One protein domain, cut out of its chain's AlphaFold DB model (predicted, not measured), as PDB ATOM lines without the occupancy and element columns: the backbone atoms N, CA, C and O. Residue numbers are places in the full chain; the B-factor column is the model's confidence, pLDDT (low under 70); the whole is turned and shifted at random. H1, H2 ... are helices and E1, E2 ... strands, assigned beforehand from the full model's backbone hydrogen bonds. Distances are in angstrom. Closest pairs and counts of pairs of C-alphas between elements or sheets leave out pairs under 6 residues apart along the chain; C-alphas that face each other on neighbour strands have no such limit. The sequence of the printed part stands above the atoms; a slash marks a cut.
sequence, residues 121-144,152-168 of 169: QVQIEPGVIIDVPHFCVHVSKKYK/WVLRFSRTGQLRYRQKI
ATOM      1  N   GLN A 121      43.105 113.783   2.804       92.19
ATOM      2  CA  GLN A 121      43.325 112.868   3.917       92.19
ATOM      3  C   GLN A 121      42.005 112.560   4.616       92.19
ATOM      4  O   GLN A 121      41.320 113.453   5.117       92.19
ATOM      5  N   VAL A 122      41.642 111.281   4.647       91.88
ATOM      6  CA  VAL A 122      40.422 110.800   5.294       91.88
ATOM      7  C   VAL A 122      40.803 109.824   6.393       91.88
ATOM      8  O   VAL A 122      41.439 108.799   6.144       91.88
ATOM      9  N   GLN A 123      40.365 110.129   7.610       91.75
ATOM     10  CA  GLN A 123      40.509 109.244   8.752       91.75
ATOM     11  C   GLN A 123      39.376 108.212   8.753       91.75
ATOM     12  O   GLN A 123      38.198 108.548   8.891       91.75
ATOM     13  N   ILE A 124      39.732 106.942   8.570       88.19
ATOM     14  CA  ILE A 124      38.762 105.840   8.536       88.19
ATOM     15  C   ILE A 124      38.561 105.299   9.938       88.19
ATOM     16  O   ILE A 124      37.423 105.153  10.360       88.19
ATOM     17  N   GLU A 125      39.641 105.049  10.662       84.94
ATOM     18  CA  GLU A 125      39.630 104.681  12.075       84.94
ATOM     19  C   GLU A 125      40.567 105.602  12.861       84.94
ATOM     20  O   GLU A 125      41.426 106.262  12.262       84.94
ATOM     21  N   PRO A 126      40.420 105.686  14.194       85.38
ATOM     22  CA  PRO A 126      41.428 106.299  15.052       85.38
ATOM     23  C   PRO A 126      42.817 105.722  14.727       85.38
ATOM     24  O   PRO A 126      43.062 104.545  14.951       85.38
ATOM     25  N   GLY A 127      43.700 106.527  14.125       81.44
ATOM     26  CA  GLY A 127      45.043 106.095  13.712       81.44
ATOM     27  C   GLY A 127      45.200 105.582  12.271       81.44
ATOM     28  O   GLY A 127      46.327 105.322  11.862       81.44
ATOM     29  N   VAL A 128      44.132 105.483  11.467       86.56
ATOM     30  CA  VAL A 128      44.218 105.064  10.050       86.56
ATOM     31  C   VAL A 128      43.809 106.210   9.132       86.56
ATOM     32  O   VAL A 128      42.618 106.447   8.902       86.56
ATOM     33  N   ILE A 129      44.812 106.910   8.598       92.25
ATOM     34  CA  ILE A 129      44.652 108.023   7.656       92.25
ATOM     35  C   ILE A 129      44.990 107.530   6.253       92.25
ATOM     36  O   ILE A 129      45.998 106.854   6.049       92.25
ATOM     37  N   ILE A 130      44.132 107.853   5.290       92.44
ATOM     38  CA  ILE A 130      44.304 107.453   3.895       92.44
ATOM     39  C   ILE A 130      44.161 108.662   2.985       92.44
ATOM     40  O   ILE A 130      43.206 109.427   3.114       92.44
ATOM     41  N   ASP A 131      45.068 108.767   2.019       94.38
ATOM     42  CA  ASP A 131      44.969 109.735   0.934       94.38
ATOM     43  C   ASP A 131      43.958 109.263  -0.109       94.38
ATOM     44  O   ASP A 131      44.150 108.271  -0.821       94.38
ATOM     45  N   VAL A 132      42.851 109.990  -0.199       94.56
ATOM     46  CA  VAL A 132      41.771 109.720  -1.142       94.56
ATOM     47  C   VAL A 132      41.808 110.770  -2.250       94.56
ATOM     48  O   VAL A 132      41.720 111.965  -1.965       94.56
ATOM     49  N   PRO A 133      41.882 110.377  -3.536       95.38
ATOM     50  CA  PRO A 133      41.837 111.333  -4.634       95.38
ATOM     51  C   PRO A 133      40.580 112.204  -4.576       95.38
ATOM     52  O   PRO A 133      39.475 111.701  -4.349       95.38
ATOM     53  N   HIS A 134      40.719 113.497  -4.870       93.19
ATOM     54  CA  HIS A 134      39.608 114.452  -4.838       93.19
ATOM     55  C   HIS A 134      38.402 114.000  -5.685       93.19
ATOM     56  O   HIS A 134      37.249 114.119  -5.264       93.19
ATOM     57  N   PHE A 135      38.668 113.406  -6.857       93.38
ATOM     58  CA  PHE A 135      37.647 112.815  -7.727       93.38
ATOM     59  C   PHE A 135      36.821 111.735  -7.011       93.38
ATOM     60  O   PHE A 135      35.601 111.667  -7.169       93.38
ATOM     61  N   CYS A 136      37.468 110.903  -6.195       94.44
ATOM     62  CA  CYS A 136      36.800 109.828  -5.472       94.44
ATOM     63  C   CYS A 136      35.888 110.340  -4.354       94.44
ATOM     64  O   CYS A 136      34.893 109.688  -4.040       94.44
ATOM     65  N   VAL A 137      36.203 111.506  -3.789       94.81
ATOM     66  CA  VAL A 137      35.410 112.148  -2.735       94.81
ATOM     67  C   VAL A 137      34.196 112.866  -3.324       94.81
ATOM     68  O   VAL A 137      33.070 112.637  -2.883       94.81
ATOM     69  N   HIS A 138      34.398 113.683  -4.359       93.38
ATOM     70  CA  HIS A 138      33.357 114.594  -4.850       93.38
ATOM     71  C   HIS A 138      32.573 114.059  -6.051       93.38
ATOM     72  O   HIS A 138      31.374 114.332  -6.172       93.38
ATOM     73  N   VAL A 139      33.217 113.275  -6.922       93.12
ATOM     74  CA  VAL A 139      32.619 112.813  -8.183       93.12
ATOM     75  C   VAL A 139      32.084 111.393  -8.047       93.12
ATOM     76  O   VAL A 139      30.868 111.198  -8.058       93.12
ATOM     77  N   SER A 140      32.958 110.393  -7.870       94.94
ATOM     78  CA  SER A 140      32.515 108.990  -7.781       94.94
ATOM     79  C   SER A 140      31.905 108.638  -6.423       94.94
ATOM     80  O   SER A 140      31.123 107.689  -6.328       94.94
ATOM     81  N   LYS A 141      32.278 109.382  -5.371       96.25
ATOM     82  CA  LYS A 141      31.854 109.194  -3.972       96.25
ATOM     83  C   LYS A 141      32.113 107.788  -3.437       96.25
ATOM     84  O   LYS A 141      31.464 107.342  -2.489       96.25
ATOM     85  N   LYS A 142      33.042 107.067  -4.059       96.31
ATOM     86  CA  LYS A 142      33.373 105.683  -3.742       96.31
ATOM     87  C   LYS A 142      34.857 105.475  -3.943       96.31
ATOM     88  O   LYS A 142      35.384 105.745  -5.024       96.31
ATOM     89  N   TYR A 143      35.496 104.917  -2.926       96.06
ATOM     90  CA  TYR A 143      36.907 104.581  -2.972       96.06
ATOM     91  C   TYR A 143      37.144 103.202  -2.368       96.06
ATOM     92  O   TYR A 143      36.514 102.830  -1.378       96.06
ATOM     93  N   LYS A 144      38.012 102.423  -3.008       95.81
ATOM     94  CA  LYS A 144      38.482 101.141  -2.489       95.81
ATOM     95  C   LYS A 144      39.964 101.282  -2.233       95.81
ATOM     96  O   LYS A 144      40.696 101.634  -3.151       95.81
ATOM     97  N   TRP A 152      39.444  98.236   2.415       94.62
ATOM     98  CA  TRP A 152      38.334  99.104   2.799       94.62
ATOM     99  C   TRP A 152      37.511  99.560   1.598       94.62
ATOM    100  O   TRP A 152      38.050  99.848   0.525       94.62
ATOM    101  N   VAL A 153      36.196  99.671   1.793       95.56
ATOM    102  CA  VAL A 153      35.289 100.437   0.927       95.56
ATOM    103  C   VAL A 153      34.840 101.672   1.672       95.56
ATOM    104  O   VAL A 153      34.208 101.573   2.723       95.56
ATOM    105  N   LEU A 154      35.105 102.823   1.074       95.56
ATOM    106  CA  LEU A 154      34.672 104.121   1.559       95.56
ATOM    107  C   LEU A 154      33.574 104.653   0.652       95.56
ATOM    108  O   LEU A 154      33.648 104.514  -0.577       95.56
ATOM    109  N   ARG A 155      32.564 105.279   1.253       96.62
ATOM    110  CA  ARG A 155      31.587 106.088   0.523       96.62
ATOM    111  C   ARG A 155      31.464 107.467   1.139       96.62
ATOM    112  O   ARG A 155      31.384 107.607   2.362       96.62
ATOM    113  N   PHE A 156      31.379 108.457   0.264       96.19
ATOM    114  CA  PHE A 156      31.341 109.866   0.625       96.19
ATOM    115  C   PHE A 156      29.950 110.463   0.391       96.19
ATOM    116  O   PHE A 156      29.171 109.999  -0.449       96.19
ATOM    117  N   SER A 157      29.608 111.484   1.169       94.50
ATOM    118  CA  SER A 157      28.425 112.311   0.956       94.50
ATOM    119  C   SER A 157      28.602 113.193  -0.285       94.50
ATOM    120  O   SER A 157      29.675 113.286  -0.877       94.50
ATOM    121  N   ARG A 158      27.544 113.920  -0.666       91.31
ATOM    122  CA  ARG A 158      27.658 114.980  -1.681       91.31
ATOM    123  C   ARG A 158      28.591 116.121  -1.246       91.31
ATOM    124  O   ARG A 158      29.153 116.776  -2.110       91.31
ATOM    125  N   THR A 159      28.757 116.320   0.059       92.44
ATOM    126  CA  THR A 159      29.635 117.334   0.661       92.44
ATOM    127  C   THR A 159      31.065 116.837   0.895       92.44
ATOM    128  O   THR A 159      31.856 117.553   1.491       92.44
ATOM    129  N   GLY A 160      31.400 115.614   0.463       89.62
ATOM    130  CA  GLY A 160      32.735 115.034   0.622       89.62
ATOM    131  C   GLY A 160      33.019 114.413   1.994       89.62
ATOM    132  O   GLY A 160      34.131 113.966   2.249       89.62
ATOM    133  N   GLN A 161      32.016 114.325   2.870       93.00
ATOM    134  CA  GLN A 161      32.149 113.717   4.196       93.00
ATOM    135  C   GLN A 161      32.077 112.191   4.121       93.00
ATOM    136  O   GLN A 161      31.268 111.640   3.368       93.00
ATOM    137  N   LEU A 162      32.883 111.488   4.917       94.00
ATOM    138  CA  LEU A 162      32.844 110.026   4.986       94.00
ATOM    139  C   LEU A 162      31.529 109.570   5.641       94.00
ATOM    140  O   LEU A 162      31.265 109.882   6.797       94.00
ATOM    141  N   ARG A 163      30.693 108.828   4.905       94.75
ATOM    142  CA  ARG A 163      29.397 108.322   5.408       94.75
ATOM    143  C   ARG A 163      29.408 106.844   5.736       94.75
ATOM    144  O   ARG A 163      28.649 106.394   6.584       94.75
ATOM    145  N   TYR A 164      30.191 106.078   4.991       93.31
ATOM    146  CA  TYR A 164      30.217 104.631   5.106       93.31
ATOM    147  C   TYR A 164      31.646 104.147   4.965       93.31
ATOM    148  O   TYR A 164      32.335 104.511   4.006       93.31
ATOM    149  N   ARG A 165      32.049 103.290   5.895       92.56
ATOM    150  CA  ARG A 165      33.312 102.564   5.864       92.56
ATOM    151  C   ARG A 165      33.031 101.099   6.160       92.56
ATOM    152  O   ARG A 165      32.309 100.791   7.100       92.56
ATOM    153  N   GLN A 166      33.587 100.212   5.347       92.44
ATOM    154  CA  GLN A 166      33.494  98.772   5.559       92.44
ATOM    155  C   GLN A 166      34.827  98.116   5.237       92.44
ATOM    156  O   GLN A 166      35.376  98.338   4.154       92.44
ATOM    157  N   LYS A 167      35.303  97.280   6.156       92.44
ATOM    158  CA  LYS A 167      36.453  96.400   5.961       92.44
ATOM    159  C   LYS A 167      36.007  95.122   5.237       92.44
ATOM    160  O   LYS A 167      34.980  94.554   5.597       92.44
ATOM    161  N   ILE A 168      36.737  94.690   4.208       89.69
ATOM    162  CA  ILE A 168      36.404  93.520   3.369       89.69
ATOM    163  C   ILE A 168      37.412  92.366   3.548       89.69
ATOM    164  O   ILE A 168      37.597  91.591   2.615       89.69
TER     165      ILE A 168
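Overview. This is residues 121 to 144 and 152 to 168 of the 169 residues of the protein "Ubiquitin carboxyl-terminal hydrolase" of Lasius niger (UniProt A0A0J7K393). A hairpin of two strands, E1 and E2, lies partly face to face with a small sheet of three strands, E3, E4 and E5, and the short helix H1 sits at one end, where the chain passes from the hairpin to the sheet. The hairpin and H1 are over one face of the three-stranded sheet; the other face is bare of named elements. The printed part has 41 residues, with one named helix and five named strands in the order E1, E2, H1, E3, E4, E5, and its class is mostly strand. The larger sheet has the order E3, E4, E5, and both sheets are antiparallel. The whole is compact, with a radius of gyration of the C-alphas of 9.3 A and spans of 25 by 19 by 14 A.

Along the chain. E1 holds residues 121 to 125, begins with C-alpha 121 at (43.325, 112.868, 3.917) and is 12.1 A long. E2 holds residues 128 to 132 and is 12.4 A long. H1, residues 134 to 138, begins with C-alpha 134 at (39.608, 114.452, -4.838) and measures 6.3 A. E3, residues 142 to 144, measures 6.9 A. E4, residues 152 to 156, is 13.0 A long. E5, residues 162 to 167, is 14.1 A long and ends with C-alpha 167 at (36.453, 96.400, 5.961).

Arrangement. In the three-stranded sheet, E4 is the inner strand, and E3 and E5 are edge strands. E3 and E4 are antiparallel at 165 degrees, with N 154 and O 143 at 2.8 A, within hydrogen-bond range. E4 and E5 form a hairpin at 167 degrees, with N 153 and O 166 at 2.8 A. H1 is on this sheet at a height over the sheet of 7.2 A, and lies only just over E3, on which 3 of its 5 C-alphas fall. The closest C-alphas of H1 and E3, those of Cys 136 and Lys 142, are 5.6 A apart. In H1 every O i to N i+4 pair is within hydrogen-bond range. E1 and E2 form the other hairpin, antiparallel at 144 degrees, with N 122 and O 130 at 2.9 A. The closest C-alphas of E1 and E5, those of Ile 124 and Arg 165, are 6.9 A apart. E2 and E4 are apart, and E1 and E4 are only just apart, with 8.3 A between their closest C-alphas.

Size, cuts and confidence. The two C-alphas farthest apart, those of Gly 127 and Val 139, are 26.1 A apart. Residues 145 to 151 are not printed, and C-alphas 144 and 152 are 5.7 A apart across this cut, which lies between E3 and E4. The links that are printed whole are tight. The mean pLDDT of the printed part is 92.7, and no printed residue is under 70.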